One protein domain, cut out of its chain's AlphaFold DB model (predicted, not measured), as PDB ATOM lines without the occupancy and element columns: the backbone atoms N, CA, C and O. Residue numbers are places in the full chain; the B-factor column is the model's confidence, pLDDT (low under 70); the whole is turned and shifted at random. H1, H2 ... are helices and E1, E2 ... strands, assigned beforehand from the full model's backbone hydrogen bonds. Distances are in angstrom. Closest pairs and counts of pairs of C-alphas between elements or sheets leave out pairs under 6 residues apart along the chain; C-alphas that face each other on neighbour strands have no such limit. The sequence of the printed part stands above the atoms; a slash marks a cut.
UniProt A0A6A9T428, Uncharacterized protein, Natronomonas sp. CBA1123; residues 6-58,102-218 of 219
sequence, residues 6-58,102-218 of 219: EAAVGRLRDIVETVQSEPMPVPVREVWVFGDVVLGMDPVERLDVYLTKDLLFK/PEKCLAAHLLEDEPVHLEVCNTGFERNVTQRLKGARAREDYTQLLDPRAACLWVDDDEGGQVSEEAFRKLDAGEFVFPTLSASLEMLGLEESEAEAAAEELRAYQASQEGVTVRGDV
ATOM      1  N   GLU A   6      30.226  14.756  23.052       97.31
ATOM      2  CA  GLU A   6      31.582  14.191  23.115       97.31
ATOM      3  C   GLU A   6      32.580  15.178  23.739       97.31
ATOM      4  O   GLU A   6      33.347  14.799  24.621       97.31
ATOM      5  N   ALA A   7      32.525  16.459  23.353       96.94
ATOM      6  CA  ALA A   7      33.377  17.494  23.936       96.94
ATOM      7  C   ALA A   7      33.045  17.749  25.415       96.94
ATOM      8  O   ALA A   7      33.955  17.865  26.232       96.94
ATOM      9  N   ALA A   8      31.759  17.783  25.778       97.69
ATOM     10  CA  ALA A   8      31.327  17.949  27.162       97.69
ATOM     11  C   ALA A   8      31.793  16.784  28.052       97.69
ATOM     12  O   ALA A   8      32.304  17.010  29.148       97.69
ATOM     13  N   VAL A   9      31.671  15.538  27.581       98.38
ATOM     14  CA  VAL A   9      32.149  14.363  28.325       98.38
ATOM     15  C   VAL A   9      33.674  14.324  28.389       98.38
ATOM     16  O   VAL A   9      34.219  14.021  29.449       98.38
ATOM     17  N   GLY A  10      34.368  14.693  27.308       98.06
ATOM     18  CA  GLY A  10      35.819  14.885  27.313       98.06
ATOM     19  C   GLY A  10      36.255  15.873  28.393       98.06
ATOM     20  O   GLY A  10      37.114  15.548  29.208       98.06
ATOM     21  N   ARG A  11      35.568  17.015  28.505       97.94
ATOM     22  CA  ARG A  11      35.871  18.013  29.533       97.94
ATOM     23  C   ARG A  11      35.675  17.496  30.956       97.94
ATOM     24  O   ARG A  11      36.488  17.769  31.834       97.94
ATOM     25  N   LEU A  12      34.625  16.712  31.194       98.62
ATOM     26  CA  LEU A  12      34.410  16.067  32.493       98.62
ATOM     27  C   LEU A  12      35.535  15.087  32.847       98.62
ATOM     28  O   LEU A  12      35.890  14.981  34.022       98.62
ATOM     29  N   ARG A  13      36.103  14.386  31.855       98.56
ATOM     30  CA  ARG A  13      37.271  13.516  32.067       98.56
ATOM     31  C   ARG A  13      38.492  14.337  32.460       98.56
ATOM     32  O   ARG A  13      39.106  13.994  33.461       98.56
ATOM     33  N   ASP A  14      38.766  15.441  31.765       98.31
ATOM     34  CA  ASP A  14      39.885  16.334  32.102       98.31
ATOM     35  C   ASP A  14      39.769  16.876  33.535       98.31
ATOM     36  O   ASP A  14      40.746  16.880  34.284       98.31
ATOM     37  N   ILE A  15      38.565  17.302  33.945       98.56
ATOM     38  CA  ILE A  15      38.309  17.796  35.307       98.56
ATOM     39  C   ILE A  15      38.607  16.701  36.336       98.56
ATOM     40  O   ILE A  15      39.308  16.954  37.316       98.56
ATOM     41  N   VAL A  16      38.090  15.487  36.124       98.69
ATOM     42  CA  VAL A  16      38.301  14.358  37.042       98.69
ATOM     43  C   VAL A  16      39.771  13.931  37.080       98.69
ATOM     44  O   VAL A  16      40.298  13.696  38.165       98.69
ATOM     45  N   GLU A  17      40.450  13.870  35.933       98.31
ATOM     46  CA  GLU A  17      41.878  13.537  35.848       98.31
ATOM     47  C   GLU A  17      42.731  14.573  36.588       98.31
ATOM     48  O   GLU A  17      43.599  14.204  37.381       98.31
ATOM     49  N   THR A  18      42.433  15.862  36.405       98.25
ATOM     50  CA  THR A  18      43.123  16.960  37.100       98.25
ATOM     51  C   THR A  18      42.918  16.856  38.612       98.25
ATOM     52  O   THR A  18      43.889  16.854  39.363       98.25
ATOM     53  N   VAL A  19      41.671  16.685  39.069       98.06
ATOM     54  CA  VAL A  19      41.342  16.513  40.498       98.06
ATOM     55  C   VAL A  19      42.046  15.299  41.111       98.06
ATOM     56  O   VAL A  19      42.473  15.359  42.262       98.06
ATOM     57  N   GLN A  20      42.169  14.200  40.364       96.62
ATOM     58  CA  GLN A  20      42.780  12.966  40.857       96.62
ATOM     59  C   GLN A  20      44.316  13.029  40.903       96.62
ATOM     60  O   GLN A  20      44.923  12.396  41.770       96.62
ATOM     61  N   SER A  21      44.947  13.726  39.957       95.31
ATOM     62  CA  SER A  21      46.397  13.636  39.727       95.31
ATOM     63  C   SER A  21      47.199  14.856  40.180       95.31
ATOM     64  O   SER A  21      48.395  14.715  40.450       95.31
ATOM     65  N   GLU A  22      46.570  16.026  40.313       96.19
ATOM     66  CA  GLU A  22      47.248  17.274  40.673       96.19
ATOM     67  C   GLU A  22      46.925  17.740  42.105       96.19
ATOM     68  O   GLU A  22      45.830  17.499  42.625       96.19
ATOM     69  N   PRO A  23      47.844  18.465  42.772       95.06
ATOM     70  CA  PRO A  23      47.529  19.169  44.009       95.06
ATOM     71  C   PRO A  23      46.403  20.184  43.786       95.06
ATOM     72  O   PRO A  23      46.487  21.024  42.898       95.06
ATOM     73  N   MET A  24      45.372  20.155  44.627       97.31
ATOM     74  CA  MET A  24      44.243  21.090  44.553       97.31
ATOM     75  C   MET A  24      44.391  22.254  45.554       97.31
ATOM     76  O   MET A  24      45.014  22.089  46.612       97.31
ATOM     77  N   PRO A  25      43.770  23.428  45.301       97.44
ATOM     78  CA  PRO A  25      43.766  24.545  46.255       97.44
ATOM     79  C   PRO A  25      43.124  24.170  47.597       97.44
ATOM     80  O   PRO A  25      43.486  24.720  48.637       97.44
ATOM     81  N   VAL A  26      42.176  23.236  47.575       97.38
ATOM     82  CA  VAL A  26      41.522  22.616  48.733       97.38
ATOM     83  C   VAL A  26      41.261  21.142  48.411       97.38
ATOM     84  O   VAL A  26      41.090  20.829  47.234       97.38
ATOM     85  N   PRO A  27      41.197  20.234  49.403       95.62
ATOM     86  CA  PRO A  27      40.879  18.835  49.126       95.62
ATOM     87  C   PRO A  27      39.485  18.716  48.504       95.62
ATOM     88  O   PRO A  27      38.514  19.213  49.077       95.62
ATOM     89  N   VAL A  28      39.386  18.077  47.341       97.69
ATOM     90  CA  VAL A  28      38.117  17.759  46.672       97.69
ATOM     91  C   VAL A  28      37.705  16.348  47.087       97.69
ATOM     92  O   VAL A  28      38.552  15.471  47.203       97.69
ATOM     93  N   ARG A  29      36.414  16.144  47.352       97.62
ATOM     94  CA  ARG A  29      35.843  14.884  47.850       97.62
ATOM     95  C   ARG A  29      34.917  14.203  46.863       97.62
ATOM     96  O   ARG A  29      34.829  12.985  46.851       97.62
ATOM     97  N   GLU A  30      34.209  14.976  46.051       98.50
ATOM     98  CA  GLU A  30      33.280  14.435  45.064       98.50
ATOM     99  C   GLU A  30      33.265  15.339  43.834       98.50
ATOM    100  O   GLU A  30      33.291  16.565  43.976       98.50
ATOM    101  N   VAL A  31      33.154  14.733  42.652       98.81
ATOM    102  CA  VAL A  31      32.848  15.415  41.391       98.81
ATOM    103  C   VAL A  31      31.534  14.858  40.860       98.81
ATOM    104  O   VAL A  31      31.418  13.664  40.569       98.81
ATOM    105  N   TRP A  32      30.551  15.734  40.707       98.88
ATOM    106  CA  TRP A  32      29.250  15.418  40.133       98.88
ATOM    107  C   TRP A  32      28.995  16.273  38.905       98.88
ATOM    108  O   TRP A  32      29.478  17.399  38.795       98.88
ATOM    109  N   VAL A  33      28.167  15.752  38.014       98.75
ATOM    110  CA  VAL A  33      27.650  16.487  36.866       98.75
ATOM    111  C   VAL A  33      26.130  16.459  36.877       98.75
ATOM    112  O   VAL A  33      25.527  15.458  37.269       98.75
ATOM    113  N   PHE A  34      25.511  17.556  36.458       98.12
ATOM    114  CA  PHE A  34      24.062  17.706  36.377       98.12
ATOM    115  C   PHE A  34      23.661  18.492  35.121       98.12
ATOM    116  O   PHE A  34      24.506  18.855  34.304       98.12
ATOM    117  N   GLY A  35      22.359  18.699  34.920       94.69
ATOM    118  CA  GLY A  35      21.848  19.487  33.795       94.69
ATOM    119  C   GLY A  35      21.917  18.771  32.440       94.69
ATOM    120  O   GLY A  35      21.708  17.563  32.341       94.69
ATOM    121  N   ASP A  36      22.165  19.528  31.372       95.12
ATOM    122  CA  ASP A  36      21.976  19.103  29.977       95.12
ATOM    123  C   ASP A  36      22.661  17.777  29.616       95.12
ATOM    124  O   ASP A  36      22.054  16.901  28.990       95.12
ATOM    125  N   VAL A  37      23.917  17.595  30.032       96.69
ATOM    126  CA  VAL A  37      24.716  16.425  29.642       96.69
ATOM    127  C   VAL A  37      24.169  15.120  30.230       96.69
ATOM    128  O   VAL A  37      24.109  14.112  29.528       96.69
ATOM    129  N   VAL A  38      23.682  15.130  31.478       97.38
ATOM    130  CA  VAL A  38      23.077  13.932  32.090       97.38
ATOM    131  C   VAL A  38      21.668  13.657  31.569       97.38
ATOM    132  O   VAL A  38      21.169  12.546  31.711       97.38
ATOM    133  N   LEU A  39      21.024  14.647  30.950       96.69
ATOM    134  CA  LEU A  39      19.724  14.494  30.290       96.69
ATOM    135  C   LEU A  39      19.856  14.018  28.837       96.69
ATOM    136  O   LEU A  39      18.845  13.843  28.157       96.69
ATOM    137  N   GLY A  40      21.084  13.800  28.359       95.38
ATOM    138  CA  GLY A  40      21.342  13.357  26.997       95.38
ATOM    139  C   GLY A  40      21.098  14.449  25.953       95.38
ATOM    140  O   GLY A  40      20.778  14.133  24.806       95.38
ATOM    141  N   MET A  41      21.256  15.721  26.304       95.12
ATOM    142  CA  MET A  41      21.197  16.802  25.319       95.12
ATOM    143  C   MET A  41      22.446  16.780  24.418       95.12
ATOM    144  O   MET A  41      23.534  16.388  24.847       95.12
ATOM    145  N   ASP A  42      22.270  17.134  23.145       95.88
ATOM    146  CA  ASP A  42      23.351  17.361  22.180       95.88
ATOM    147  C   ASP A  42      22.847  18.355  21.110       95.88
ATOM    148  O   ASP A  42      21.941  18.005  20.341       95.88
ATOM    149  N   PRO A  43      23.347  19.604  21.077       95.12
ATOM    150  CA  PRO A  43      24.461  20.126  21.872       95.12
ATOM    151  C   PRO A  43      24.127  20.318  23.364       95.12
ATOM    152  O   PRO A  43      22.964  20.372  23.761       95.12
ATOM    153  N   VAL A  44      25.175  20.419  24.180       95.94
ATOM    154  CA  VAL A  44      25.144  20.824  25.591       95.94
ATOM    155  C   VAL A  44      25.339  22.340  25.640       95.94
ATOM    156  O   VAL A  44      26.417  22.837  25.303       95.94
ATOM    157  N   GLU A  45      24.302  23.090  26.023       93.94
ATOM    158  CA  GLU A  45      24.358  24.561  26.042       93.94
ATOM    159  C   GLU A  45      25.240  25.074  27.179       93.94
ATOM    160  O   GLU A  45      25.943  26.076  27.028       93.94
ATOM    161  N   ARG A  46      25.243  24.346  28.300       94.88
ATOM    162  CA  ARG A  46      26.100  24.607  29.450       94.88
ATOM    163  C   ARG A  46      26.443  23.310  30.170       94.88
ATOM    164  O   ARG A  46      25.584  22.451  30.354       94.88
ATOM    165  N   LEU A  47      27.699  23.169  30.578       97.06
ATOM    166  CA  LEU A  47      28.151  22.044  31.388       97.06
ATOM    167  C   LEU A  47      28.076  22.427  32.868       97.06
ATOM    168  O   LEU A  47      28.757  23.350  33.303       97.06
ATOM    169  N   ASP A  48      27.251  21.733  33.642       98.12
ATOM    170  CA  ASP A  48      27.053  22.020  35.059       98.12
ATOM    171  C   ASP A  48      27.762  20.978  35.940       98.12
ATOM    172  O   ASP A  48      27.438  19.787  35.913       98.12
ATOM    173  N   VAL A  49      28.737  21.431  36.734       98.69
ATOM    174  CA  VAL A  49      29.601  20.592  37.576       98.69
ATOM    175  C   VAL A  49      29.462  21.002  39.034       98.69
ATOM    176  O   VAL A  49      29.431  22.187  39.368       98.69
ATOM    177  N   TYR A  50      29.407  20.014  39.921       98.75
ATOM    178  CA  TYR A  50      29.407  20.221  41.360       98.75
ATOM    179  C   TYR A  50      30.617  19.551  42.002       98.75
ATOM    180  O   TYR A  50      30.857  18.360  41.800       98.75
ATOM    181  N   LEU A  51      31.343  20.312  42.819       98.69
ATOM    182  CA  LEU A  51      32.472  19.838  43.604       98.69
ATOM    183  C   LEU A  51      32.156  19.902  45.095       98.69
ATOM    184  O   LEU A  51      31.928  20.979  45.661       98.69
ATOM    185  N   THR A  52      32.236  18.748  45.750       98.44
ATOM    186  CA  THR A  52      32.345  18.699  47.210       98.44
ATOM    187  C   THR A  52      33.806  18.925  47.577       98.44
ATOM    188  O   THR A  52      34.683  18.265  47.028       98.44
ATOM    189  N   LYS A  53      34.092  19.832  48.514       96.19
ATOM    190  CA  LYS A  53      35.450  20.090  49.018       96.19
ATOM    191  C   LYS A  53      35.510  20.137  50.535       96.19
ATOM    192  O   LYS A  53      34.561  20.556  51.187       96.19
ATOM    193  N   ASP A  54      36.662  19.836  51.107       94.81
ATOM    194  CA  ASP A  54      36.889  20.056  52.530       94.81
ATOM    195  C   ASP A  54      37.283  21.498  52.836       94.81
ATOM    196  O   ASP A  54      37.795  22.256  52.007       94.81
ATOM    197  N   LEU A  55      37.049  21.893  54.085       91.38
ATOM    198  CA  LEU A  55      37.654  23.099  54.626       91.38
ATOM    199  C   LEU A  55      39.101  22.803  55.004       91.38
ATOM    200  O   LEU A  55      39.385  21.877  55.762       91.38
ATOM    201  N   LEU A  56      40.016  23.635  54.518       88.44
ATOM    202  CA  LEU A  56      41.403  23.571  54.936       88.44
ATOM    203  C   LEU A  56      41.530  24.104  56.370       88.44
ATOM    204  O   LEU A  56      41.221  25.264  56.650       88.44
ATOM    205  N   PHE A  57      42.000  23.269  57.296       74.75
ATOM    206  CA  PHE A  57      42.256  23.682  58.676       74.75
ATOM    207  C   PHE A  57      43.694  24.178  58.838       74.75
ATOM    208  O   PHE A  57      44.491  23.536  59.509       74.75
ATOM    209  N   LYS A  58      44.002  25.348  58.257       77.38
ATOM    210  CA  LYS A  58      45.305  26.033  58.375       77.38
ATOM    211  C   LYS A  58      46.504  25.131  58.050       77.38
ATOM    212  O   LYS A  58      47.162  24.617  58.946       77.38
ATOM    213  N   PRO A 102      38.436  29.753  47.475       96.75
ATOM    214  CA  PRO A 102      38.674  28.381  47.022       96.75
ATOM    215  C   PRO A 102      37.902  28.000  45.763       96.75
ATOM    216  O   PRO A 102      38.471  27.400  44.860       96.75
ATOM    217  N   GLU A 103      36.635  28.395  45.672       97.81
ATOM    218  CA  GLU A 103      35.768  28.132  44.526       97.81
ATOM    219  C   GLU A 103      36.291  28.782  43.243       97.81
ATOM    220  O   GLU A 103      36.261  28.178  42.175       97.81
ATOM    221  N   LYS A 104      36.841  29.996  43.348       97.81
ATOM    222  CA  LYS A 104      37.410  30.705  42.201       97.81
ATOM    223  C   LYS A 104      38.784  30.166  41.826       97.81
ATOM    224  O   LYS A 104      39.123  30.185  40.650       97.81
ATOM    225  N   CYS A 105      39.566  29.715  42.808       98.19
ATOM    226  CA  CYS A 105      40.834  29.030  42.567       98.19
ATOM    227  C   CYS A 105      40.607  27.695  41.849       98.19
ATOM    228  O   CYS A 105      41.270  27.431  40.855       98.19
ATOM    229  N   LEU A 106      39.633  26.898  42.309       98.44
ATOM    230  CA  LEU A 106      39.225  25.657  41.646       98.44
ATOM    231  C   LEU A 106      38.761  25.934  40.220       98.44
ATOM    232  O   LEU A 106      39.262  25.309  39.298       98.44
ATOM    233  N   ALA A 107      37.879  26.914  40.015       98.12
ATOM    234  CA  ALA A 107      37.440  27.280  38.671       98.12
ATOM    235  C   ALA A 107      38.603  27.715  37.767       98.12
ATOM    236  O   ALA A 107      38.667  27.294  36.623       98.12
ATOM    237  N   ALA A 108      39.531  28.532  38.272       97.94
ATOM    238  CA  ALA A 108      40.670  29.002  37.485       97.94
ATOM    239  C   ALA A 108      41.671  27.893  37.129       97.94
ATOM    240  O   ALA A 108      42.340  28.012  36.111       97.94
ATOM    241  N   HIS A 109      41.798  26.863  37.970       98.12
ATOM    242  CA  HIS A 109      42.659  25.703  37.715       98.12
ATOM    243  C   HIS A 109      41.965  24.698  36.787       98.12
ATOM    244  O   HIS A 109      42.590  24.160  35.883       98.12
ATOM    245  N   LEU A 110      40.667  24.468  36.983       98.00
ATOM    246  CA  LEU A 110      39.931  23.394  36.316       98.00
ATOM    247  C   LEU A 110      39.248  23.805  35.015       98.00
ATOM    248  O   LEU A 110      38.841  22.914  34.282       98.00
ATOM    249  N   LEU A 111      39.040  25.094  34.735       96.50
ATOM    250  CA  LEU A 111      38.186  25.552  33.633       96.50
ATOM    251  C   LEU A 111      38.910  26.528  32.706       96.50
ATOM    252  O   LEU A 111      39.735  27.335  33.139       96.50
ATOM    253  N   GLU A 112      38.529  26.486  31.432       90.19
ATOM    254  CA  GLU A 112      38.948  27.447  30.410       90.19
ATOM    255  C   GLU A 112      37.816  28.450  30.095       90.19
ATOM    256  O   GLU A 112      36.862  28.576  30.857       90.19
ATOM    257  N   ASP A 113      37.901  29.198  28.990       87.44
ATOM    258  CA  ASP A 113      36.847  30.134  28.555       87.44
ATOM    259  C   ASP A 113      35.709  29.397  27.813       87.44
ATOM    260  O   ASP A 113      35.532  29.505  26.598       87.44
ATOM    261  N   GLU A 114      34.966  28.578  28.558       88.94
ATOM    262  CA  GLU A 114      33.916  27.671  28.073       88.94
ATOM    263  C   GLU A 114      32.605  27.832  28.877       88.94
ATOM    264  O   GLU A 114      32.618  28.389  29.978       88.94
ATOM    265  N   PRO A 115      31.438  27.400  28.350       93.25
ATOM    266  CA  PRO A 115      30.143  27.548  29.025       93.25
ATOM    267  C   PRO A 115      29.988  26.539  30.177       93.25
ATOM    268  O   PRO A 115      29.193  25.602  30.098       93.25
ATOM    269  N   VAL A 116      30.763  26.705  31.248       96.25
ATOM    270  CA  VAL A 116      30.741  25.820  32.420       96.25
ATOM    271  C   VAL A 116      30.200  26.560  33.637       96.25
ATOM    272  O   VAL A 116      30.634  27.662  33.975       96.25
ATOM    273  N   HIS A 117      29.268  25.933  34.340       97.31
ATOM    274  CA  HIS A 117      28.865  26.352  35.671       97.31
ATOM    275  C   HIS A 117      29.503  25.441  36.717       97.31
ATOM    276  O   HIS A 117      29.325  24.225  36.675       97.31
ATOM    277  N   LEU A 118      30.226  26.035  37.665       98.25
ATOM    278  CA  LEU A 118      30.847  25.327  38.775       98.25
ATOM    279  C   LEU A 118      30.180  25.696  40.098       98.25
ATOM    280  O   LEU A 118      30.271  26.834  40.569       98.25
ATOM    281  N   GLU A 119      29.563  24.706  40.726       98.12
ATOM    282  CA  GLU A 119      29.088  24.766  42.104       98.12
ATOM    283  C   GLU A 119      30.143  24.140  43.022       98.12
ATOM    284  O   GLU A 119      30.585  23.015  42.801       98.12
ATOM    285  N   VAL A 120      30.555  24.855  44.067       98.25
ATOM    286  CA  VAL A 120      31.550  24.368  45.032       98.25
ATOM    287  C   VAL A 120      30.990  24.486  46.440       98.25
ATOM    288  O   VAL A 120      30.609  25.574  46.874       98.25
ATOM    289  N   CYS A 121      30.973  23.386  47.187       97.44
ATOM    290  CA  CYS A 121      30.427  23.364  48.541       97.44
ATOM    291  C   CYS A 121      31.201  22.412  49.455       97.44
ATOM    292  O   CYS A 121      31.840  21.472  48.998       97.44
ATOM    293  N   ASN A 122      31.132  22.627  50.769       96.25
ATOM    294  CA  ASN A 122      31.662  21.691  51.770       96.25
ATOM    295  C   ASN A 122      30.690  20.582  52.190       96.25
ATOM    296  O   ASN A 122      30.938  19.875  53.163       96.25
ATOM    297  N   THR A 123      29.565  20.461  51.496       96.75
ATOM    298  CA  THR A 123      28.554  19.439  51.749       96.75
ATOM    299  C   THR A 123      28.400  18.565  50.511       96.75
ATOM    300  O   THR A 123      28.403  19.089  49.402       96.75
ATOM    301  N   GLY A 124      28.233  17.252  50.698       96.81
ATOM    302  CA  GLY A 124      27.972  16.312  49.602       96.81
ATOM    303  C   GLY A 124      26.756  16.711  48.758       96.81
ATOM    304  O   GLY A 124      25.804  17.308  49.281       96.81
ATOM    305  N   PHE A 125      26.787  16.378  47.467       97.88
ATOM    306  CA  PHE A 125      25.814  16.853  46.473       97.88
ATOM    307  C   PHE A 125      24.355  16.626  46.897       97.88
ATOM    308  O   PHE A 125      23.584  17.578  47.032       97.88
ATOM    309  N   GLU A 126      23.983  15.377  47.187       96.69
ATOM    310  CA  GLU A 126      22.598  15.003  47.506       96.69
ATOM    311  C   GLU A 126      22.069  15.737  48.746       96.69
ATOM    312  O   GLU A 126      20.926  16.201  48.797       96.69
ATOM    313  N   ARG A 127      22.924  15.901  49.762       97.06
ATOM    314  CA  ARG A 127      22.558  16.643  50.968       97.06
ATOM    315  C   ARG A 127      22.346  18.120  50.644       97.06
ATOM    316  O   ARG A 127      21.360  18.691  51.118       97.06
ATOM    317  N   ASN A 128      23.212  18.718  49.831       97.19
ATOM    318  CA  ASN A 128      23.098  20.126  49.470       97.19
ATOM    319  C   ASN A 128      21.859  20.407  48.604       97.19
ATOM    320  O   ASN A 128      21.175  21.398  48.844       97.19
ATOM    321  N   VAL A 129      21.480  19.497  47.697       97.75
ATOM    322  CA  VAL A 129      20.201  19.559  46.957       97.75
ATOM    323  C   VAL A 129      19.031  19.768  47.922       97.75
ATOM    324  O   VAL A 129      18.257  20.715  47.779       97.75
ATOM    325  N   THR A 130      18.934  18.949  48.975       96.25
ATOM    326  CA  THR A 130      17.831  19.078  49.947       96.25
ATOM    327  C   THR A 130      17.921  20.343  50.808       96.25
ATOM    328  O   THR A 130      16.893  20.904  51.194       96.25
ATOM    329  N   GLN A 131      19.130  20.808  51.133       95.50
ATOM    330  CA  GLN A 131      19.338  22.022  51.927       95.50
ATOM    331  C   GLN A 131      18.993  23.279  51.129       95.50
ATOM    332  O   GLN A 131      18.245  24.128  51.627       95.50
ATOM    333  N   ARG A 132      19.471  23.377  49.885       95.69
ATOM    334  CA  ARG A 132      19.147  24.485  48.986       95.69
ATOM    335  C   ARG A 132      17.671  24.512  48.639       95.69
ATOM    336  O   ARG A 132      17.101  25.593  48.659       95.69
ATOM    337  N   LEU A 133      17.026  23.357  48.456       96.81
ATOM    338  CA  LEU A 133      15.575  23.295  48.272       96.81
ATOM    339  C   LEU A 133      14.815  23.931  49.442       96.81
ATOM    340  O   LEU A 133      13.954  24.785  49.240       96.81
ATOM    341  N   LYS A 134      15.169  23.570  50.682       95.62
ATOM    342  CA  LYS A 134      14.559  24.164  51.884       95.62
ATOM    343  C   LYS A 134      14.807  25.670  51.965       95.62
ATOM    344  O   LYS A 134      13.897  26.418  52.311       95.62
ATOM    345  N   GLY A 135      16.030  26.108  51.663       95.38
ATOM    346  CA  GLY A 135      16.409  27.521  51.682       95.38
ATOM    347  C   GLY A 135      15.705  28.350  50.608       95.38
ATOM    348  O   GLY A 135      15.211  29.431  50.917       95.38
ATOM    349  N   ALA A 136      15.634  27.833  49.381       95.38
ATOM    350  CA  ALA A 136      14.943  28.437  48.245       95.38
ATOM    351  C   ALA A 136      13.451  28.587  48.536       95.38
ATOM    352  O   ALA A 136      12.926  29.690  48.459       95.38
ATOM    353  N   ARG A 137      12.801  27.517  49.010       95.62
ATOM    354  CA  ARG A 137      11.393  27.543  49.423       95.62
ATOM    355  C   ARG A 137      11.116  28.562  50.524       95.62
ATOM    356  O   ARG A 137      10.137  29.289  50.460       95.62
ATOM    357  N   ALA A 138      11.977  28.636  51.540       95.81
ATOM    358  CA  ALA A 138      11.799  29.586  52.639       95.81
ATOM    359  C   ALA A 138      11.960  31.057  52.212       95.81
ATOM    360  O   ALA A 138      11.489  31.945  52.921       95.81
ATOM    361  N   ARG A 139      12.664  31.314  51.103       95.75
ATOM    362  CA  ARG A 139      12.945  32.658  50.580       95.75
ATOM    363  C   ARG A 139      12.174  32.999  49.305       95.75
ATOM    364  O   ARG A 139      12.282  34.138  48.870       95.75
ATOM    365  N   GLU A 140      11.439  32.041  48.743       93.62
ATOM    366  CA  GLU A 140      10.802  32.133  47.424       93.62
ATOM    367  C   GLU A 140      11.800  32.576  46.333       93.62
ATOM    368  O   GLU A 140      11.510  33.440  45.514       93.62
ATOM    369  N   ASP A 141      13.010  32.006  46.366       95.81
ATOM    370  CA  ASP A 141      14.086  32.264  45.397       95.81
ATOM    371  C   ASP A 141      14.614  30.928  44.864       95.81
ATOM    372  O   ASP A 141      15.503  30.299  45.459       95.81
ATOM    373  N   TYR A 142      14.025  30.462  43.762       96.56
ATOM    374  CA  TYR A 142      14.331  29.160  43.168       96.56
ATOM    375  C   TYR A 142      15.539  29.205  42.222       96.56
ATOM    376  O   TYR A 142      16.064  28.150  41.856       96.56
ATOM    377  N   THR A 143      16.095  30.388  41.931       94.94
ATOM    378  CA  THR A 143      17.396  30.529  41.235       94.94
ATOM    379  C   THR A 143      18.576  29.903  42.000       94.94
ATOM    380  O   THR A 143      19.657  29.669  41.443       94.94
ATOM    381  N   GLN A 144      18.379  29.630  43.293       94.00
ATOM    382  CA  GLN A 144      19.364  29.014  44.184       94.00
ATOM    383  C   GLN A 144      19.279  27.483  44.230       94.00
ATOM    384  O   GLN A 144      20.080  26.853  44.924       94.00
ATOM    385  N   LEU A 145      18.321  26.866  43.532       96.31
ATOM    386  CA  LEU A 145      18.202  25.411  43.489       96.31
ATOM    387  C   LEU A 145      19.411  24.756  42.813       96.31
ATOM    388  O   LEU A 145      20.011  25.303  41.890       96.31
ATOM    389  N   LEU A 146      19.728  23.547  43.276       96.56
ATOM    390  CA  LEU A 146      20.558  22.594  42.547       96.56
ATOM    391  C   LEU A 146      19.626  21.617  41.836       96.56
ATOM    392  O   LEU A 146      18.673  21.129  42.447       96.56
ATOM    393  N   ASP A 147      19.897  21.338  40.562       97.31
ATOM    394  CA  ASP A 147      19.147  20.335  39.813       97.31
ATOM    395  C   ASP A 147      19.437  18.945  40.405       97.31
ATOM    396  O   ASP A 147      20.589  18.518  40.384       97.31
ATOM    397  N   PRO A 148      18.439  18.222  40.938       97.25
ATOM    398  CA  PRO A 148      18.655  16.911  41.553       97.25
ATOM    399  C   PRO A 148      18.992  15.801  40.546       97.25
ATOM    400  O   PRO A 148      19.324  14.686  40.949       97.25
ATOM    401  N   ARG A 149      18.865  16.062  39.242       97.81
ATOM    402  CA  ARG A 149      19.140  15.098  38.176       97.81
ATOM    403  C   ARG A 149      20.632  15.153  37.874       97.81
ATOM    404  O   ARG A 149      21.081  16.024  37.135       97.81
ATOM    405  N   ALA A 150      21.389  14.257  38.498       98.25
ATOM    406  CA  ALA A 150      22.846  14.289  38.485       98.25
ATOM    407  C   ALA A 150      23.476  12.893  38.495       98.25
ATOM    408  O   ALA A 150      22.850  11.910  38.901       98.25
ATOM    409  N   ALA A 151      24.740  12.825  38.088       98.56
ATOM    410  CA  ALA A 151      25.568  11.628  38.133       98.56
ATOM    411  C   ALA A 151      26.884  11.910  38.869       98.56
ATOM    412  O   ALA A 151      27.556  12.905  38.591       98.56
ATOM    413  N   CYS A 152      27.264  11.020  39.787       98.56
ATOM    414  CA  CYS A 152      28.572  11.053  40.435       98.56
ATOM    415  C   CYS A 152      29.628  10.476  39.486       98.56
ATOM    416  O   CYS A 152      29.466   9.362  38.975       98.56
ATOM    417  N   LEU A 153      30.691  11.240  39.242       98.75
ATOM    418  CA  LEU A 153      31.782  10.872  38.339       98.75
ATOM    419  C   LEU A 153      33.017  10.411  39.090       98.75
ATOM    420  O   LEU A 153      33.748   9.555  38.596       98.75
ATOM    421  N   TRP A 154      33.243  10.984  40.266       98.69
ATOM    422  CA  TRP A 154      34.396  10.678  41.086       98.69
ATOM    423  C   TRP A 154      34.098  10.923  42.559       98.69
ATOM    424  O   TRP A 154      33.396  11.879  42.903       98.69
ATOM    425  N   VAL A 155      34.657  10.077  43.417       98.06
ATOM    426  CA  VAL A 155      34.597  10.206  44.875       98.06
ATOM    427  C   VAL A 155      35.955   9.863  45.476       98.06
ATOM    428  O   VAL A 155      36.578   8.888  45.069       98.06
ATOM    429  N   ASP A 156      36.406  10.661  46.435       96.38
ATOM    430  CA  ASP A 156      37.541  10.348  47.302       96.38
ATOM    431  C   ASP A 156      37.023   9.731  48.597       96.38
ATOM    432  O   ASP A 156      36.385  10.408  49.412       96.38
ATOM    433  N   ASP A 157      37.277   8.436  48.763       89.44
ATOM    434  CA  ASP A 157      36.962   7.688  49.975       89.44
ATOM    435  C   ASP A 157      38.236   7.203  50.688       89.44
ATOM    436  O   ASP A 157      39.355   7.599  50.358       89.44
ATOM    437  N   ASP A 158      38.082   6.366  51.716       84.94
ATOM    438  CA  ASP A 158      39.209   5.864  52.512       84.94
ATOM    439  C   ASP A 158      40.210   5.015  51.694       84.94
ATOM    440  O   ASP A 158      41.336   4.783  52.148       84.94
ATOM    441  N   GLU A 159      39.826   4.547  50.500       86.69
ATOM    442  CA  GLU A 159      40.676   3.787  49.576       86.69
ATOM    443  C   GLU A 159      41.338   4.683  48.507       86.69
ATOM    444  O   GLU A 159      42.193   4.214  47.748       86.69
ATOM    445  N   GLY A 160      41.011   5.980  48.503       89.12
ATOM    446  CA  GLY A 160      41.475   6.997  47.561       89.12
ATOM    447  C   GLY A 160      40.448   7.323  46.472       89.12
ATOM    448  O   GLY A 160      39.362   6.758  46.409       89.12
ATOM    449  N   GLY A 161      40.800   8.250  45.581       94.19
ATOM    450  CA  GLY A 161      39.912   8.717  44.514       94.19
ATOM    451  C   GLY A 161      39.502   7.634  43.508       94.19
ATOM    452  O   GLY A 161      40.347   7.133  42.760       94.19
ATOM    453  N   GLN A 162      38.201   7.349  43.410       97.00
ATOM    454  CA  GLN A 162      37.602   6.374  42.495       97.00
ATOM    455  C   GLN A 162      36.794   7.058  41.390       97.00
ATOM    456  O   GLN A 162      35.878   7.833  41.660       97.00
ATOM    457  N   VAL A 163      37.100   6.727  40.134       98.12
ATOM    458  CA  VAL A 163      36.365   7.199  38.950       98.12
ATOM    459  C   VAL A 163      35.228   6.231  38.611       98.12
ATOM    460  O   VAL A 163      35.417   5.014  38.567       98.12
ATOM    461  N   SER A 164      34.048   6.763  38.305       98.19
ATOM    462  CA  SER A 164      32.899   5.983  37.845       98.19
ATOM    463  C   SER A 164      32.933   5.776  36.327       98.19
ATOM    464  O   SER A 164      32.311   6.513  35.558       98.19
ATOM    465  N   GLU A 165      33.624   4.724  35.881       98.06
ATOM    466  CA  GLU A 165      33.656   4.326  34.462       98.06
ATOM    467  C   GLU A 165      32.253   4.074  33.888       98.06
ATOM    468  O   GLU A 165      31.969   4.366  32.724       98.06
ATOM    469  N   GLU A 166      31.334   3.562  34.712       98.31
ATOM    470  CA  GLU A 166      29.956   3.344  34.283       98.31
ATOM    471  C   GLU A 166      29.197   4.657  34.070       98.31
ATOM    472  O   GLU A 166      28.436   4.753  33.102       98.31
ATOM    473  N   ALA A 167      29.398   5.663  34.930       98.44
ATOM    474  CA  ALA A 167      28.776   6.967  34.733       98.44
ATOM    475  C   ALA A 167      29.262   7.594  33.427       98.44
ATOM    476  O   ALA A 167      28.436   7.985  32.606       98.44
ATOM    477  N   PHE A 168      30.573   7.588  33.175       98.69
ATOM    478  CA  PHE A 168      31.137   8.096  31.926       98.69
ATOM    479  C   PHE A 168      30.600   7.368  30.689       98.69
ATOM    480  O   PHE A 168      30.138   8.018  29.753       98.69
ATOM    481  N   ARG A 169      30.543   6.029  30.709       98.38
ATOM    482  CA  ARG A 169      29.934   5.247  29.618       98.38
ATOM    483  C   ARG A 169      28.475   5.651  29.365       98.38
ATOM    484  O   ARG A 169      28.053   5.748  28.214       98.38
ATOM    485  N   LYS A 170      27.696   5.866  30.431       98.44
ATOM    486  CA  LYS A 170      26.293   6.296  30.331       98.44
ATOM    487  C   LYS A 170      26.153   7.730  29.832       98.44
ATOM    488  O   LYS A 170      25.197   7.993  29.110       98.44
ATOM    489  N   LEU A 171      27.074   8.632  30.178       98.38
ATOM    490  CA  LEU A 171      27.113   9.986  29.620       98.38
ATOM    491  C   LEU A 171      27.373   9.942  28.116       98.38
ATOM    492  O   LEU A 171      26.585  10.498  27.359       98.38
ATOM    493  N   ASP A 172      28.410   9.215  27.689       97.19
ATOM    494  CA  ASP A 172      28.760   9.054  26.272       97.19
ATOM    495  C   ASP A 172      27.550   8.542  25.467       97.19
ATOM    496  O   ASP A 172      27.156   9.119  24.450       97.19
ATOM    497  N   ALA A 173      26.874   7.508  25.977       96.69
ATOM    498  CA  ALA A 173      25.705   6.916  25.331       96.69
ATOM    499  C   ALA A 173      24.391   7.711  25.526       96.69
ATOM    500  O   ALA A 173      23.432   7.501  24.781       96.69
ATOM    501  N   GLY A 174      24.324   8.643  26.484       96.38
ATOM    502  CA  GLY A 174      23.085   9.329  26.884       96.38
ATOM    503  C   GLY A 174      22.042   8.383  27.481       96.38
ATOM    504  O   GLY A 174      20.860   8.490  27.174       96.38
ATOM    505  N   GLU A 175      22.489   7.419  28.284       96.50
ATOM    506  CA  GLU A 175      21.667   6.328  28.833       96.50
ATOM    507  C   GLU A 175      21.015   6.658  30.182       96.50
ATOM    508  O   GLU A 175      20.265   5.841  30.726       96.50
ATOM    509  N   PHE A 176      21.309   7.819  30.765       97.25
ATOM    510  CA  PHE A 176      20.668   8.230  32.005       97.25
ATOM    511  C   PHE A 176      19.180   8.507  31.788       97.25
ATOM    512  O   PHE A 176      18.768   9.129  30.812       97.25
ATOM    513  N   VAL A 177      18.366   8.047  32.736       95.00
ATOM    514  CA  VAL A 177      16.919   8.248  32.723       95.00
ATOM    515  C   VAL A 177      16.540   8.992  33.989       95.00
ATOM    516  O   VAL A 177      16.581   8.433  35.083       95.00
ATOM    517  N   PHE A 178      16.159  10.253  33.822       96.62
ATOM    518  CA  PHE A 178      15.672  11.108  34.895       96.62
ATOM    519  C   PHE A 178      14.221  11.526  34.633       96.62
ATOM    520  O   PHE A 178      13.816  11.644  33.472       96.62
ATOM    521  N   PRO A 179      13.424  11.778  35.685       96.75
ATOM    522  CA  PRO A 179      12.152  12.464  35.523       96.75
ATOM    523  C   PRO A 179      12.368  13.929  35.097       96.75
ATOM    524  O   PRO A 179      13.497  14.427  35.009       96.75
ATOM    525  N   THR A 180      11.281  14.641  34.797       96.94
ATOM    526  CA  THR A 180      11.356  16.092  34.570       96.94
ATOM    527  C   THR A 180      11.852  16.795  35.834       96.94
ATOM    528  O   THR A 180      11.690  16.277  36.936       96.94
ATOM    529  N   LEU A 181      12.429  17.995  35.694       97.31
ATOM    530  CA  LEU A 181      12.883  18.777  36.848       97.31
ATOM    531  C   LEU A 181      11.761  18.993  37.874       97.31
ATOM    532  O   LEU A 181      11.984  18.787  39.060       97.31
ATOM    533  N   SER A 182      10.554  19.353  37.422       98.06
ATOM    534  CA  SER A 182       9.396  19.527  38.304       98.06
ATOM    535  C   SER A 182       9.069  18.236  39.056       98.06
ATOM    536  O   SER A 182       9.043  18.244  40.280       98.06
ATOM    537  N   ALA A 183       8.980  17.101  38.358       98.25
ATOM    538  CA  ALA A 183       8.721  15.815  38.997       98.25
ATOM    539  C   ALA A 183       9.833  15.415  39.987       98.25
ATOM    540  O   ALA A 183       9.544  14.888  41.058       98.25
ATOM    541  N   SER A 184      11.107  15.697  39.688       97.88
ATOM    542  CA  SER A 184      12.194  15.498  40.657       97.88
ATOM    543  C   SER A 184      12.026  16.363  41.908       97.88
ATOM    544  O   SER A 184      12.283  15.892  43.013       97.88
ATOM    545  N   LEU A 185      11.598  17.617  41.757       98.19
ATOM    546  CA  LEU A 185      11.360  18.525  42.878       98.19
ATOM    547  C   LEU A 185      10.131  18.113  43.707       98.19
ATOM    548  O   LEU A 185      10.171  18.206  44.935       98.19
ATOM    549  N   GLU A 186       9.080  17.586  43.073       98.25
ATOM    550  CA  GLU A 186       7.929  16.980  43.762       98.25
ATOM    551  C   GLU A 186       8.354  15.775  44.606       98.25
ATOM    552  O   GLU A 186       7.991  15.665  45.777       98.25
ATOM    553  N   MET A 187       9.209  14.905  44.055       97.56
ATOM    554  CA  MET A 187       9.776  13.769  44.794       97.56
ATOM    555  C   MET A 187      10.611  14.208  46.008       97.56
ATOM    556  O   MET A 187      10.756  13.441  46.961       97.56
ATOM    557  N   LEU A 188      11.129  15.442  46.005       96.81
ATOM    558  CA  LEU A 188      11.840  16.058  47.129       96.81
ATOM    559  C   LEU A 188      10.923  16.838  48.091       96.81
ATOM    560  O   LEU A 188      11.402  17.368  49.098       96.81
ATOM    561  N   GLY A 189       9.615  16.872  47.827       96.31
ATOM    562  CA  GLY A 189       8.593  17.400  48.731       96.31
ATOM    563  C   GLY A 189       8.084  18.807  48.410       96.31
ATOM    564  O   GLY A 189       7.544  19.457  49.311       96.31
ATOM    565  N   LEU A 190       8.266  19.296  47.177       97.00
ATOM    566  CA  LEU A 190       7.481  20.432  46.680       97.00
ATOM    567  C   LEU A 190       6.084  19.978  46.243       97.00
ATOM    568  O   LEU A 190       5.901  18.855  45.783       97.00
ATOM    569  N   GLU A 191       5.107  20.870  46.368       97.31
ATOM    570  CA  GLU A 191       3.791  20.669  45.755       97.31
ATOM    571  C   GLU A 191       3.896  20.849  44.232       97.31
ATOM    572  O   GLU A 191       4.697  21.659  43.772       97.31
ATOM    573  N   GLU A 192       3.064  20.156  43.451       97.69
ATOM    574  CA  GLU A 192       3.099  20.138  41.972       97.69
ATOM    575  C   GLU A 192       3.240  21.541  41.350       97.69
ATOM    576  O   GLU A 192       4.209  21.830  40.648       97.69
ATOM    577  N   SER A 193       2.342  22.472  41.693       97.00
ATOM    578  CA  SER A 193       2.389  23.848  41.176       97.00
ATOM    579  C   SER A 193       3.631  24.632  41.619       97.00
ATOM    580  O   SER A 193       4.101  25.510  40.901       97.00
ATOM    581  N   GLU A 194       4.149  24.341  42.817       97.25
ATOM    582  CA  GLU A 194       5.371  24.966  43.339       97.25
ATOM    583  C   GLU A 194       6.597  24.433  42.581       97.25
ATOM    584  O   GLU A 194       7.481  25.196  42.197       97.25
ATOM    585  N   ALA A 195       6.620  23.129  42.298       98.25
ATOM    586  CA  ALA A 195       7.675  22.463  41.551       98.25
ATOM    587  C   ALA A 195       7.741  22.906  40.085       98.25
ATOM    588  O   ALA A 195       8.838  23.074  39.547       98.25
ATOM    589  N   GLU A 196       6.595  23.120  39.433       98.12
ATOM    590  CA  GLU A 196       6.539  23.674  38.077       98.12
ATOM    591  C   GLU A 196       7.122  25.088  38.015       98.12
ATOM    592  O   GLU A 196       8.005  25.344  37.190       98.12
ATOM    593  N   ALA A 197       6.689  25.971  38.921       97.50
ATOM    594  CA  ALA A 197       7.182  27.344  39.003       97.50
ATOM    595  C   ALA A 197       8.691  27.388  39.286       97.50
ATOM    596  O   ALA A 197       9.440  28.057  38.576       97.50
ATOM    597  N   ALA A 198       9.155  26.601  40.259       97.81
ATOM    598  CA  ALA A 198      10.568  26.492  40.598       97.81
ATOM    599  C   ALA A 198      11.414  25.976  39.422       97.81
ATOM    600  O   ALA A 198      12.507  26.481  39.160       97.81
ATOM    601  N   ALA A 199      10.906  24.984  38.686       97.88
ATOM    602  CA  ALA A 199      11.588  24.437  37.520       97.88
ATOM    603  C   ALA A 199      11.664  25.442  36.358       97.88
ATOM    604  O   ALA A 199      12.657  25.459  35.630       97.88
ATOM    605  N   GLU A 200      10.626  26.255  36.149       97.62
ATOM    606  CA  GLU A 200      10.629  27.321  35.142       97.62
ATOM    607  C   GLU A 200      11.602  28.444  35.509       97.62
ATOM    608  O   GLU A 200      12.422  28.830  34.674       97.62
ATOM    609  N   GLU A 201      11.570  28.904  36.758       97.81
ATOM    610  CA  GLU A 201      12.468  29.945  37.259       97.81
ATOM    611  C   GLU A 201      13.935  29.519  37.157       97.81
ATOM    612  O   GLU A 201      14.761  30.275  36.637       97.81
ATOM    613  N   LEU A 202      14.258  28.287  37.572       96.31
ATOM    614  CA  LEU A 202      15.618  27.765  37.464       96.31
ATOM    615  C   LEU A 202      16.071  27.718  36.000       96.31
ATOM    616  O   LEU A 202      17.144  28.226  35.687       96.31
ATOM    617  N   ARG A 203      15.250  27.188  35.084       94.31
ATOM    618  CA  ARG A 203      15.590  27.147  33.648       94.31
ATOM    619  C   ARG A 203      15.809  28.543  33.065       94.31
ATOM    620  O   ARG A 203      16.772  28.748  32.329       94.31
ATOM    621  N   ALA A 204      14.944  29.501  33.396       95.31
ATOM    622  CA  ALA A 204      15.069  30.879  32.926       95.31
ATOM    623  C   ALA A 204      16.356  31.538  33.442       95.31
ATOM    624  O   ALA A 204      17.070  32.191  32.678       95.31
ATOM    625  N   TYR A 205      16.689  31.317  34.716       94.38
ATOM    626  CA  TYR A 205      17.953  31.765  35.289       94.38
ATOM    627  C   TYR A 205      19.143  31.138  34.555       94.38
ATOM    628  O   TYR A 205      20.029  31.868  34.112       94.38
ATOM    629  N   GLN A 206      19.149  29.816  34.363       92.62
ATOM    630  CA  GLN A 206      20.250  29.098  33.715       92.62
ATOM    631  C   GLN A 206      20.488  29.571  32.276       92.62
ATOM    632  O   GLN A 206      21.634  29.832  31.912       92.62
ATOM    633  N   ALA A 207      19.416  29.769  31.503       90.44
ATOM    634  CA  ALA A 207      19.477  30.245  30.121       90.44
ATOM    635  C   ALA A 207      20.002  31.685  29.977       90.44
ATOM    636  O   ALA A 207      20.411  32.084  28.891       90.44
ATOM    637  N   SER A 208      19.985  32.479  31.054       90.56
ATOM    638  CA  SER A 208      20.521  33.847  31.051       90.56
ATOM    639  C   SER A 208      22.030  33.928  31.311       90.56
ATOM    640  O   SER A 208      22.597  35.018  31.250       90.56
ATOM    641  N   GLN A 209      22.669  32.809  31.663       91.00
ATOM    642  CA  GLN A 209      24.087  32.772  32.020       91.00
ATOM    643  C   GLN A 209      24.958  32.475  30.798       91.00
ATOM    644  O   GLN A 209      24.619  31.630  29.975       91.00
ATOM    645  N   GLU A 210      26.119  33.124  30.724       87.56
ATOM    646  CA  GLU A 210      27.092  32.944  29.646       87.56
ATOM    647  C   GLU A 210      28.501  32.743  30.218       87.56
ATOM    648  O   GLU A 210      28.844  33.311  31.256       87.56
ATOM    649  N   GLY A 211      29.320  31.959  29.511       91.12
ATOM    650  CA  GLY A 211      30.708  31.676  29.887       91.12
ATOM    651  C   GLY A 211      30.840  30.894  31.195       91.12
ATOM    652  O   GLY A 211      29.917  30.187  31.611       91.12
ATOM    653  N   VAL A 212      31.997  31.036  31.845       94.69
ATOM    654  CA  VAL A 212      32.248  30.411  33.144       94.69
ATOM    655  C   VAL A 212      31.509  31.153  34.244       94.69
ATOM    656  O   VAL A 212      31.716  32.347  34.477       94.69
ATOM    657  N   THR A 213      30.706  30.414  35.000       95.75
ATOM    658  CA  THR A 213      30.057  30.920  36.210       95.75
ATOM    659  C   THR A 213      30.435  30.059  37.402       95.75
ATOM    660  O   THR A 213      30.519  28.839  37.303       95.75
ATOM    661  N   VAL A 214      30.670  30.693  38.549       96.44
ATOM    662  CA  VAL A 214      31.112  30.005  39.766       96.44
ATOM    663  C   VAL A 214      30.220  30.421  40.916       96.44
ATOM    664  O   VAL A 214      30.046  31.618  41.167       96.44
ATOM    665  N   ARG A 215      29.690  29.441  41.642       95.12
ATOM    666  CA  ARG A 215      28.973  29.662  42.893       95.12
ATOM    667  C   ARG A 215      29.622  28.825  43.989       95.12
ATOM    668  O   ARG A 215      29.699  27.605  43.905       95.12
ATOM    669  N   GLY A 216      30.118  29.509  45.014       92.00
ATOM    670  CA  GLY A 216      30.659  28.888  46.216       92.00
ATOM    671  C   GLY A 216      29.675  29.013  47.367       92.00
ATOM    672  O   GLY A 216      29.108  30.087  47.574       92.00
ATOM    673  N   ASP A 217      29.502  27.938  48.127       86.25
ATOM    674  CA  ASP A 217      28.752  27.942  49.380       86.25
ATOM    675  C   ASP A 217      29.556  27.244  50.487       86.25
ATOM    676  O   ASP A 217      30.387  26.363  50.237       86.25
ATOM    677  N   VAL A 218      29.337  27.671  51.727       82.94
ATOM    678  CA  VAL A 218      29.887  27.022  52.918       82.94
ATOM    679  C   VAL A 218      28.758  26.877  53.926       82.94
ATOM    680  O   VAL A 218      28.250  27.872  54.442       82.94
TER     681      VAL A 218
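Overview. This is residues 6 to 58 and 102 to 218 of the 219 residues of an uncharacterized protein of Natronomonas sp. CBA1123 (UniProt A0A6A9T428). A twisted wall of six strands has helices H1, H2 and H4 packed over one face, while on its other side H3 only grazes the sheet with its first residues and the helical hairpin of H5 and H6 stands farther off, not on the sheet. H1 runs along the strands over E4 and E1, H2 covers E3, and H4 sits by E4 with its end beside the start of H1. The printed part has 170 residues with six named helices and six named strands, in the order H1 E1 E2 H2 E3 H3 E4 E5 H4 H5 H6 E6, and its class is mixed, helices and strands. The mixed sheet runs E5 E4 E1 E2 E3 E6, with antiparallel neighbours from E5 to E2 and parallel ones from E2 to E6. The whole is compact, with a radius of gyration of the C-alphas of 15.5 A and spans of 45 by 40 by 32 A.

Along the chain. The strands of the sheet are E5, residues 160 to 163; E4, residues 150 to 157, 19.4 A long; E1, residues 28 to 34, 17.4 A; E2, residues 47 to 53, 19.2 A; E3, residues 116 to 121, 16.3 A; and E6, residues 213 to 217, 13.6 A. E4 bends by 59 degrees at residue 153. H1, residues 6 to 21, measures 22.3 A and begins at C-alpha 6 at (31.582, 14.191, 23.115). H2 holds residues 102 to 110, and H4 residues 165 to 173. H3, residues 125 to 139, is 20.8 A long. H5 holds residues 181 to 187, and H6, residues 192 to 207, is 22.6 A long with C-alpha 207 at (19.477, 30.245, 30.121). E6 ends at C-alpha 217 at (28.752, 27.942, 49.380).

Arrangement. E5 and E6 are the edge strands of the sheet. E1 and E2 form an antiparallel hairpin at 156 degrees, with N 32 and O 50 2.9 A apart, within hydrogen-bond range. E2 and E3 are parallel at 20 degrees, with N 119 and O 49 at 2.9 A, and E3 and E6 are parallel at 8 degrees, with N 215 and O 118 at 2.9 A. E4 is antiparallel to E1 at 170 degrees, with N 151 and O 33 at 2.9 A. E4 and E5 form a second antiparallel hairpin, with N 162 and O 155 at 2.8 A. E3, H3 and E4 make a split strand-helix-strand unit, two strands running the same way with E1 and E2 between them, and its crossover is right-handed. H1, H2 and H4 on one face of the sheet give two layers, helices over strands. H1 has a height over the sheet of 7.8 A and stands at 2 degrees to E1 on the local plane; the closest C-alphas of H1 and E4 are those of Val 16 and Trp 154, 6.7 A. H2, on the same face as H1, has a height over the sheet of 7.9 A and runs slantwise to the strands, at 39 degrees to E3 on the local plane. H4 is on the sheet, and its closest C-alphas to E4 are Ala 167 and Leu 153, 6.1 A. H1 touches H4 with residues 6 to 9 alone, closest at the C-alphas of Val 9 and Asp 172, 6.6 A, at a shallow tilt of 17 degrees, opposite ways. H3 only grazes the sheet with residues 125 to 128. H5 and H6, a helical hairpin, touch through residues 192 to 199 of H6, with the C-alphas of Ser 182 and Ala 195 closest at 4.7 A, at a tilt of 37 degrees, only just steep. In H1, H2, H3, H4, H5 and H6 every O i to N i+4 pair is within hydrogen-bond range.

Size, cuts and confidence. The two C-alphas farthest apart are those of Lys 58 and Ser 193, 46.3 A. Residues 59 to 101 are not printed, and C-alphas 58 and 102 lie 13.4 A apart across the cut. Of the links that are printed whole, E1 to E2 is long, with 12 residues. The mean pLDDT of the printed part is 95.9, and no printed residue is under 70.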